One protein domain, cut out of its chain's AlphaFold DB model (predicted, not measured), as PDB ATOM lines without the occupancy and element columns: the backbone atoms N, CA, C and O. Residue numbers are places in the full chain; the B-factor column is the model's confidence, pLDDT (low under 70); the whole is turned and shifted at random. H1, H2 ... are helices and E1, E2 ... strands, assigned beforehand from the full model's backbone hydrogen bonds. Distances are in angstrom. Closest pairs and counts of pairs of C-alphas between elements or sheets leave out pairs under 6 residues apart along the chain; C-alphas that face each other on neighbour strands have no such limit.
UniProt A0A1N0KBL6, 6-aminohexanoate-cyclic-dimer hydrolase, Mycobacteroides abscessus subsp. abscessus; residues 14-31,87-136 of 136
ATOM      1  N   PHE A  14     108.134  91.557 189.945       93.25
ATOM      2  CA  PHE A  14     108.481  90.784 191.140       93.25
ATOM      3  C   PHE A  14     107.236  90.164 191.793       93.25
ATOM      4  O   PHE A  14     107.220  88.969 192.082       93.25
ATOM      5  N   PHE A  15     106.174  90.954 191.978       94.75
ATOM      6  CA  PHE A  15     104.937  90.476 192.596       94.75
ATOM      7  C   PHE A  15     104.096  89.550 191.698       94.75
ATOM      8  O   PHE A  15     103.170  88.923 192.202       94.75
ATOM      9  N   ASP A  16     104.440  89.386 190.416       93.31
ATOM     10  CA  ASP A  16     103.852  88.327 189.579       93.31
ATOM     11  C   ASP A  16     104.314  86.926 190.023       93.31
ATOM     12  O   ASP A  16     103.637  85.935 189.758       93.31
ATOM     13  N   SER A  17     105.479  86.831 190.679       95.69
ATOM     14  CA  SER A  17     106.087  85.557 191.102       95.69
ATOM     15  C   SER A  17     106.159  85.368 192.619       95.69
ATOM     16  O   SER A  17     106.309  84.238 193.081       95.69
ATOM     17  N   TYR A  18     106.086  86.449 193.397       96.50
ATOM     18  CA  TYR A  18     106.259  86.431 194.850       96.50
ATOM     19  C   TYR A  18     105.141  87.205 195.541       96.50
ATOM     20  O   TYR A  18     104.781  88.285 195.095       96.50
ATOM     21  N   ASP A  19     104.655  86.721 196.682       96.31
ATOM     22  CA  ASP A  19     103.608  87.422 197.443       96.31
ATOM     23  C   ASP A  19     104.155  88.575 198.302       96.31
ATOM     24  O   ASP A  19     103.435  89.515 198.645       96.31
ATOM     25  N   LEU A  20     105.431  88.492 198.694       96.94
ATOM     26  CA  LEU A  20     106.067  89.394 199.651       96.94
ATOM     27  C   LEU A  20     107.528  89.651 199.293       96.94
ATOM     28  O   LEU A  20     108.268  88.741 198.922       96.94
ATOM     29  N   LEU A  21     107.965  90.889 199.511       96.38
ATOM     30  CA  LEU A  21     109.376  91.253 199.566       96.38
ATOM     31  C   LEU A  21     109.803  91.394 201.033       96.38
ATOM     32  O   LEU A  21     109.252  92.216 201.768       96.38
ATOM     33  N   LEU A  22     110.799  90.605 201.437       96.50
ATOM     34  CA  LEU A  22     111.371  90.597 202.783       96.50
ATOM     35  C   LEU A  22     112.702  91.352 202.812       96.50
ATOM     36  O   LEU A  22     113.614  91.038 202.051       96.50
ATOM     37  N   THR A  23     112.836  92.311 203.725       95.06
ATOM     38  CA  THR A  23     114.076  93.075 203.935       95.06
ATOM     39  C   THR A  23     114.285  93.379 205.420       95.06
ATOM     40  O   THR A  23     113.323  93.410 206.188       95.06
ATOM     41  N   PRO A  24     115.517  93.642 205.881       94.31
ATOM     42  CA  PRO A  24     115.707  94.374 207.129       94.31
ATOM     43  C   PRO A  24     115.027  95.748 207.031       94.31
ATOM     44  O   PRO A  24     115.110  96.397 205.994       94.31
ATOM     45  N   THR A  25     114.386  96.240 208.096       93.62
ATOM     46  CA  THR A  25     113.839  97.615 208.082       93.62
ATOM     47  C   THR A  25     114.960  98.658 208.057       93.62
ATOM     48  O   THR A  25     114.869  99.673 207.370       93.62
ATOM     49  N   LEU A  26     116.033  98.391 208.801       91.12
ATOM     50  CA  LEU A  26     117.241  99.208 208.860       91.12
ATOM     51  C   LEU A  26     118.426  98.383 208.371       91.12
ATOM     52  O   LEU A  26     118.534  97.204 208.701       91.12
ATOM     53  N   ALA A  27     119.346  99.009 207.639       87.06
ATOM     54  CA  ALA A  27     120.556  98.332 207.171       87.06
ATOM     55  C   ALA A  27     121.621  98.170 208.269       87.06
ATOM     56  O   ALA A  27     122.535  97.357 208.131       87.06
ATOM     57  N   LYS A  28     121.532  98.955 209.352       85.12
ATOM     58  CA  LYS A  28     122.466  98.923 210.488       85.12
ATOM     59  C   LYS A  28     121.720  99.121 211.807       85.12
ATOM     60  O   LYS A  28     120.560  99.535 211.822       85.12
ATOM     61  N   ALA A  29     122.414  98.853 212.914       85.62
ATOM     62  CA  ALA A  29     121.933  99.165 214.259       85.62
ATOM     63  C   ALA A  29     121.456 100.628 214.368       85.62
ATOM     64  O   ALA A  29     121.973 101.479 213.639       85.62
ATOM     65  N   PRO A  30     120.495 100.932 215.262       86.00
ATOM     66  CA  PRO A  30     120.076 102.304 215.503       86.00
ATOM     67  C   PRO A  30     121.274 103.217 215.821       86.00
ATOM     68  O   PRO A  30     122.116 102.829 216.640       86.00
ATOM     69  N   PRO A  31     121.370 104.393 215.176       86.50
ATOM     70  CA  PRO A  31     122.473 105.319 215.355       86.50
ATOM     71  C   PRO A  31     122.446 105.893 216.766       86.50
ATOM     72  O   PRO A  31     121.398 106.001 217.413       86.50
ATOM     73  N   PRO A  87     101.970  98.864 200.234       97.25
ATOM     74  CA  PRO A  87     101.852  98.647 201.663       97.25
ATOM     75  C   PRO A  87     103.095  97.927 202.195       97.25
ATOM     76  O   PRO A  87     103.618  96.994 201.579       97.25
ATOM     77  N   ALA A  88     103.569  98.366 203.358       97.81
ATOM     78  CA  ALA A  88     104.700  97.768 204.047       97.81
ATOM     79  C   ALA A  88     104.498  97.799 205.564       97.81
ATOM     80  O   ALA A  88     103.898  98.732 206.096       97.81
ATOM     81  N   ILE A  89     105.035  96.799 206.260       98.19
ATOM     82  CA  ILE A  89     105.009  96.701 207.724       98.19
ATOM     83  C   ILE A  89     106.402  96.366 208.251       98.19
ATOM     84  O   ILE A  89     107.133  95.605 207.620       98.19
ATOM     85  N   SER A  90     106.773  96.933 209.401       97.62
ATOM     86  CA  SER A  90     107.991  96.588 210.139       97.62
ATOM     87  C   SER A  90     107.610  95.879 211.434       97.62
ATOM     88  O   SER A  90     106.812  96.410 212.207       97.62
ATOM     89  N   LEU A  91     108.162  94.685 211.662       97.44
ATOM     90  CA  LEU A  91     107.894  93.861 212.842       97.44
ATOM     91  C   LEU A  91     109.167  93.689 213.687       97.44
ATOM     92  O   LEU A  91     110.240  93.463 213.119       97.44
ATOM     93  N   PRO A  92     109.092  93.759 215.031       95.88
ATOM     94  CA  PRO A  92     110.255  93.718 215.923       95.88
ATOM     95  C   PRO A  92     110.747  92.278 216.178       95.88
ATOM     96  O   PRO A  92     110.809  91.804 217.315       95.88
ATOM     97  N   LEU A  93     111.103  91.572 215.103       94.50
ATOM     98  CA  LEU A  93     111.458  90.151 215.147       94.50
ATOM     99  C   LEU A  93     112.883  89.890 215.649       94.50
ATOM    100  O   LEU A  93     113.177  88.770 216.052       94.50
ATOM    101  N   TYR A  94     113.760  90.900 215.674       92.50
ATOM    102  CA  TYR A  94     115.165  90.721 216.040       92.50
ATOM    103  C   TYR A  94     115.644  91.717 217.102       92.50
ATOM    104  O   TYR A  94     115.266  92.891 217.113       92.50
ATOM    105  N   GLN A  95     116.541  91.252 217.971       91.69
ATOM    106  CA  GLN A  95     117.350  92.089 218.851       91.69
ATOM    107  C   GLN A  95     118.825  91.787 218.606       91.69
ATOM    108  O   GLN A  95     119.242  90.635 218.523       91.69
ATOM    109  N   THR A  96     119.630  92.840 218.504       89.88
ATOM    110  CA  THR A  96     121.089  92.708 218.434       89.88
ATOM    111  C   THR A  96     121.643  92.086 219.724       89.88
ATOM    112  O   THR A  96     121.007  92.198 220.774       89.88
ATOM    113  N   PRO A  97     122.883  91.557 219.721       90.19
ATOM    114  CA  PRO A  97     123.547  91.091 220.945       90.19
ATOM    115  C   PRO A  97     123.669  92.153 222.053       90.19
ATOM    116  O   PRO A  97     123.897  91.818 223.208       90.19
ATOM    117  N   LYS A  98     123.519  93.440 221.709       88.62
ATOM    118  CA  LYS A  98     123.522  94.576 222.646       88.62
ATOM    119  C   LYS A  98     122.117  94.976 223.120       88.62
ATOM    120  O   LYS A  98     121.963  96.032 223.721       88.62
ATOM    121  N   GLY A  99     121.089  94.189 222.801       89.12
ATOM    122  CA  GLY A  99     119.700  94.429 223.203       89.12
ATOM    123  C   GLY A  99     118.932  95.450 222.355       89.12
ATOM    124  O   GLY A  99     117.748  95.668 222.604       89.12
ATOM    125  N   LEU A 100     119.556  96.059 221.337       91.19
ATOM    126  CA  LEU A 100     118.877  97.024 220.460       91.19
ATOM    127  C   LEU A 100     117.906  96.312 219.504       91.19
ATOM    128  O   LEU A 100     118.325  95.333 218.878       91.19
ATOM    129  N   PRO A 101     116.661  96.797 219.340       92.31
ATOM    130  CA  PRO A 101     115.702  96.209 218.411       92.31
ATOM    131  C   PRO A 101     116.090  96.489 216.953       92.31
ATOM    132  O   PRO A 101     116.513  97.596 216.616       92.31
ATOM    133  N   LEU A 102     115.900  95.498 216.078       91.50
ATOM    134  CA  LEU A 102     115.914  95.669 214.626       91.50
ATOM    135  C   LEU A 102     114.630  95.105 214.027       91.50
ATOM    136  O   LEU A 102     114.251  93.960 214.278       91.50
ATOM    137  N   GLY A 103     113.976  95.935 213.219       93.88
ATOM    138  CA  GLY A 103     112.767  95.555 212.508       93.88
ATOM    139  C   GLY A 103     113.065  94.680 211.295       93.88
ATOM    140  O   GLY A 103     114.071  94.859 210.602       93.88
ATOM    141  N   VAL A 104     112.136  93.780 211.005       96.06
ATOM    142  CA  VAL A 104     112.041  93.050 209.743       96.06
ATOM    143  C   VAL A 104     110.883  93.652 208.957       96.06
ATOM    144  O   VAL A 104     109.764  93.731 209.461       96.06
ATOM    145  N   GLN A 105     111.169  94.135 207.750       97.81
ATOM    146  CA  GLN A 105     110.199  94.772 206.872       97.81
ATOM    147  C   GLN A 105     109.645  93.774 205.855       97.81
ATOM    148  O   GLN A 105     110.399  93.101 205.151       97.81
ATOM    149  N   PHE A 106     108.322  93.761 205.730       98.00
ATOM    150  CA  PHE A 106     107.598  93.058 204.678       98.00
ATOM    151  C   PHE A 106     106.888  94.083 203.803       98.00
ATOM    152  O   PHE A 106     106.200  94.964 204.320       98.00
ATOM    153  N   VAL A 107     107.054  93.973 202.487       97.62
ATOM    154  CA  VAL A 107     106.341  94.782 201.492       97.62
ATOM    155  C   VAL A 107     105.442  93.855 200.686       97.62
ATOM    156  O   VAL A 107     105.896  92.809 200.224       97.62
ATOM    157  N   ALA A 108     104.183  94.243 200.520       97.44
ATOM    158  CA  ALA A 108     103.185  93.490 199.766       97.44
ATOM    159  C   ALA A 108     102.827  94.205 198.447       97.44
ATOM    160  O   ALA A 108     103.158  95.387 198.266       97.44
ATOM    161  N   PRO A 109     102.153  93.516 197.508       95.81
ATOM    162  CA  PRO A 109     101.576  94.165 196.336       95.81
ATOM    163  C   PRO A 109     100.509  95.201 196.733       95.81
ATOM    164  O   PRO A 109     100.068  95.271 197.882       95.81
ATOM    165  N   LEU A 110     100.088  96.030 195.772       93.56
ATOM    166  CA  LEU A 110      99.008  97.003 195.980       93.56
ATOM    167  C   LEU A 110      97.732  96.290 196.463       93.56
ATOM    168  O   LEU A 110      97.332  95.289 195.875       93.56
ATOM    169  N   GLY A 111      97.103  96.797 197.528       94.62
ATOM    170  CA  GLY A 111      95.942  96.155 198.164       94.62
ATOM    171  C   GLY A 111      96.283  94.972 199.085       94.62
ATOM    172  O   GLY A 111      95.386  94.283 199.577       94.62
ATOM    173  N   GLY A 112      97.573  94.700 199.312       97.00
ATOM    174  CA  GLY A 112      98.072  93.585 200.117       97.00
ATOM    175  C   GLY A 112      98.093  93.816 201.634       97.00
ATOM    176  O   GLY A 112      98.706  93.035 202.358       97.00
ATOM    177  N   GLU A 113      97.446  94.855 202.159       98.19
ATOM    178  CA  GLU A 113      97.415  95.174 203.593       98.19
ATOM    179  C   GLU A 113      96.867  94.007 204.424       98.19
ATOM    180  O   GLU A 113      97.418  93.669 205.470       98.19
ATOM    181  N   SER A 114      95.814  93.344 203.940       98.19
ATOM    182  CA  SER A 114      95.217  92.193 204.629       98.19
ATOM    183  C   SER A 114      96.191  91.014 204.749       98.19
ATOM    184  O   SER A 114      96.240  90.365 205.795       98.19
ATOM    185  N   LEU A 115      97.010  90.767 203.719       98.19
ATOM    186  CA  LEU A 115      98.080  89.770 203.748       98.19
ATOM    187  C   LEU A 115      99.130  90.136 204.802       98.19
ATOM    188  O   LEU A 115      99.488  89.285 205.616       98.19
ATOM    189  N   LEU A 116      99.573  91.397 204.831       98.50
ATOM    190  CA  LEU A 116     100.553  91.869 205.811       98.50
ATOM    191  C   LEU A 116     100.050  91.730 207.249       98.50
ATOM    192  O   LEU A 116     100.787  91.243 208.101       98.50
ATOM    193  N   ILE A 117      98.798  92.106 207.525       98.44
ATOM    194  CA  ILE A 117      98.216  91.986 208.870       98.44
ATOM    195  C   ILE A 117      98.064  90.516 209.278       98.44
ATOM    196  O   ILE A 117      98.387  90.159 210.411       98.44
ATOM    197  N   ARG A 118      97.637  89.633 208.363       98.50
ATOM    198  CA  ARG A 118      97.558  88.186 208.636       98.50
ATOM    199  C   ARG A 118      98.926  87.576 208.921       98.50
ATOM    200  O   ARG A 118      99.032  86.746 209.819       98.50
ATOM    201  N   LEU A 119      99.949  87.965 208.163       98.25
ATOM    202  CA  LEU A 119     101.324  87.533 208.396       98.25
ATOM    203  C   LEU A 119     101.829  88.033 209.752       98.25
ATOM    204  O   LEU A 119     102.372  87.252 210.525       98.25
ATOM    205  N   ALA A 120     101.623  89.317 210.052       98.38
ATOM    206  CA  ALA A 120     102.039  89.914 211.312       98.38
ATOM    207  C   ALA A 120     101.413  89.201 212.514       98.38
ATOM    208  O   ALA A 120     102.131  88.869 213.449       98.38
ATOM    209  N   ALA A 121     100.117  88.888 212.450       98.38
ATOM    210  CA  ALA A 121      99.426  88.145 213.501       98.38
ATOM    211  C   ALA A 121      99.999  86.730 213.700       98.38
ATOM    212  O   ALA A 121     100.153  86.279 214.832       98.38
ATOM    213  N   GLN A 122     100.344  86.030 212.614       98.31
ATOM    214  CA  GLN A 122     100.977  84.709 212.706       98.31
ATOM    215  C   GLN A 122     102.366  84.801 213.342       98.31
ATOM    216  O   GLN A 122     102.667  84.037 214.254       98.31
ATOM    217  N   LEU A 123     103.182  85.764 212.903       97.94
ATOM    218  CA  LEU A 123     104.522  85.980 213.445       97.94
ATOM    219  C   LEU A 123     104.484  86.410 214.914       97.94
ATOM    220  O   LEU A 123     105.310  85.950 215.697       97.94
ATOM    221  N   GLU A 124     103.518  87.243 215.305       97.88
ATOM    222  CA  GLU A 124     103.321  87.661 216.696       97.88
ATOM    223  C   GLU A 124     102.919  86.486 217.590       97.88
ATOM    224  O   GLU A 124     103.376  86.396 218.728       97.88
ATOM    225  N   ALA A 125     102.105  85.560 217.077       97.75
ATOM    226  CA  ALA A 125     101.724  84.356 217.806       97.75
ATOM    227  C   ALA A 125     102.898  83.374 217.980       97.75
ATOM    228  O   ALA A 125     102.997  82.731 219.025       97.75
ATOM    229  N   THR A 126     103.780  83.249 216.982       96.62
ATOM    230  CA  THR A 126     104.937  82.338 217.042       96.62
ATOM    231  C   THR A 126     106.126  82.916 217.802       96.62
ATOM    232  O   THR A 126     106.804  82.186 218.514       96.62
ATOM    233  N   GLU A 127     106.372  84.219 217.672       93.56
ATOM    234  CA  GLU A 127     107.510  84.927 218.267       93.56
ATOM    235  C   GLU A 127     107.026  86.176 219.024       93.56
ATOM    236  O   GLU A 127     107.295  87.302 218.596       93.56
ATOM    237  N   PRO A 128     106.305  86.033 220.154       95.12
ATOM    238  CA  PRO A 128     105.713  87.178 220.837       95.12
ATOM    239  C   PRO A 128     106.770  88.197 221.273       95.12
ATOM    240  O   PRO A 128     107.731  87.861 221.961       95.12
ATOM    241  N   TRP A 129     106.573  89.473 220.949       95.00
ATOM    242  CA  TRP A 129     107.486  90.559 221.339       95.00
ATOM    243  C   TRP A 129     106.923  91.482 222.421       95.00
ATOM    244  O   TRP A 129     107.668  92.290 222.966       95.00
ATOM    245  N   ALA A 130     105.644  91.355 222.792       94.81
ATOM    246  CA  ALA A 130     104.980  92.245 223.755       94.81
ATOM    247  C   ALA A 130     105.638  92.281 225.154       94.81
ATOM    248  O   ALA A 130     105.499  93.254 225.896       94.81
ATOM    249  N   HIS A 131     106.367  91.224 225.522       93.44
ATOM    250  CA  HIS A 131     107.107  91.142 226.782       93.44
ATOM    251  C   HIS A 131     108.482  91.837 226.727       93.44
ATOM    252  O   HIS A 131     109.065  92.110 227.776       93.44
ATOM    253  N   ARG A 132     109.011  92.135 225.530       91.94
ATOM    254  CA  ARG A 132     110.312  92.791 225.340       91.94
ATOM    255  C   ARG A 132     110.161  94.276 225.667       91.94
ATOM    256  O   ARG A 132     109.550  95.027 224.909       91.94
ATOM    257  N   ARG A 133     110.704  94.707 226.806       89.62
ATOM    258  CA  ARG A 133     110.650  96.104 227.266       89.62
ATOM    259  C   ARG A 133     112.054  96.703 227.355       89.62
ATOM    260  O   ARG A 133     112.968  95.996 227.778       89.62
ATOM    261  N   PRO A 134     112.241  97.977 226.967       88.12
ATOM    262  CA  PRO A 134     113.519  98.650 227.141       88.12
ATOM    263  C   PRO A 134     113.780  98.935 228.625       88.12
ATOM    264  O   PRO A 134     112.850  99.202 229.387       88.12
ATOM    265  N   THR A 135     115.053  98.934 229.012       86.44
ATOM    266  CA  THR A 135     115.501  99.557 230.260       86.44
ATOM    267  C   THR A 135     115.547 101.065 230.018       86.44
ATOM    268  O   THR A 135     116.271 101.501 229.121       86.44
ATOM    269  N   LEU A 136     114.719 101.828 230.737       79.81
ATOM    270  CA  LEU A 136     114.635 103.290 230.623       79.81
ATOM    271  C   LEU A 136     115.680 103.984 231.496       79.81
ATOM    272  O   LEU A 136     115.920 103.482 232.618       79.81
TER     273      LEU A 136
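AT A GLANCE: This is residues 14 to 31 and 87 to 136 of the 136 residues of the protein "6-aminohexanoate-cyclic-dimer hydrolase" of Mycobacteroides abscessus subsp. abscessus (UniProt A0A1N0KBL6). A narrow antiparallel sheet of three strands, a long hairpin of E2 and E3 with short E1 along the other side of E3, has a single helix, H1, covering one face. H1 lies lengthwise over E2 and E3, making two layers, and no named helix covers the other face. The printed part has 68 residues, with E1, E2, E3 and H1 in that order along the chain and the sheet in the order E1, E3, E2. The class is mixed, helices and strands, though the named elements hold 33 of the 68 residues, under half. The whole is only just loose, close to compact, with a radius of gyration of the C-alphas of 13.4 A, and elongated, with spans of 43 by 25 by 16 A.

HOW THE PARTS SIT: In the sheet, E3, residues 101 to 107, is the inner strand, and E1, residues 21 to 24, and E2, residues 88 to 95, are the edge strands. E2 and E3 form a hairpin, antiparallel at 150 degrees between their directions; N 91 and O 104 are 2.9 A apart and N 94 and O 102 are 3.4 A apart, both within hydrogen-bond range. E1 and E3 are antiparallel at 163 degrees, with N 23 and O 105 within hydrogen-bond range at 2.9 A. E1 and E2 are apart. The sheet is only just strongly twisted, its C-alphas lying up to 4.1 A off the best plane. H1, residues 113 to 126, is on the sheet at a height of 9.5 A, over E3 and E2. It runs along the strands, at 1 degree to E2 on the local plane. The closest C-alphas of E2 and H1 are those of Ile 89 and Leu 116, 6.8 A apart; those of E3 and H1 are Phe 106 and Leu 116, 7.2 A apart. In H1 every O i to N i+4 pair is within hydrogen-bond range.

IN THESE COORDINATES: E2 begins at C-alpha 88, (104.700, 97.768, 204.047), and is 20.3 A long. E3 is 19.4 A long and ends at C-alpha 107, (106.341, 94.782, 201.492). E1 measures 10.3 A from C-alpha 21 to C-alpha 24. H1 is 20.1 A long and ends at C-alpha 126, (104.937, 82.338, 217.042).

THE WHOLE: The C-alphas of Asp 16 and Leu 136, the two farthest apart, are 45.0 A apart. Residues 32 to 86 are not printed; C-alphas 31 and 87 are 25.6 A apart across this cut, which falls in the link from E1 to E2. The links E2 to E3 and E3 to H1 are tight. The mean pLDDT of the printed part is 94.2, and no printed residue is under 70.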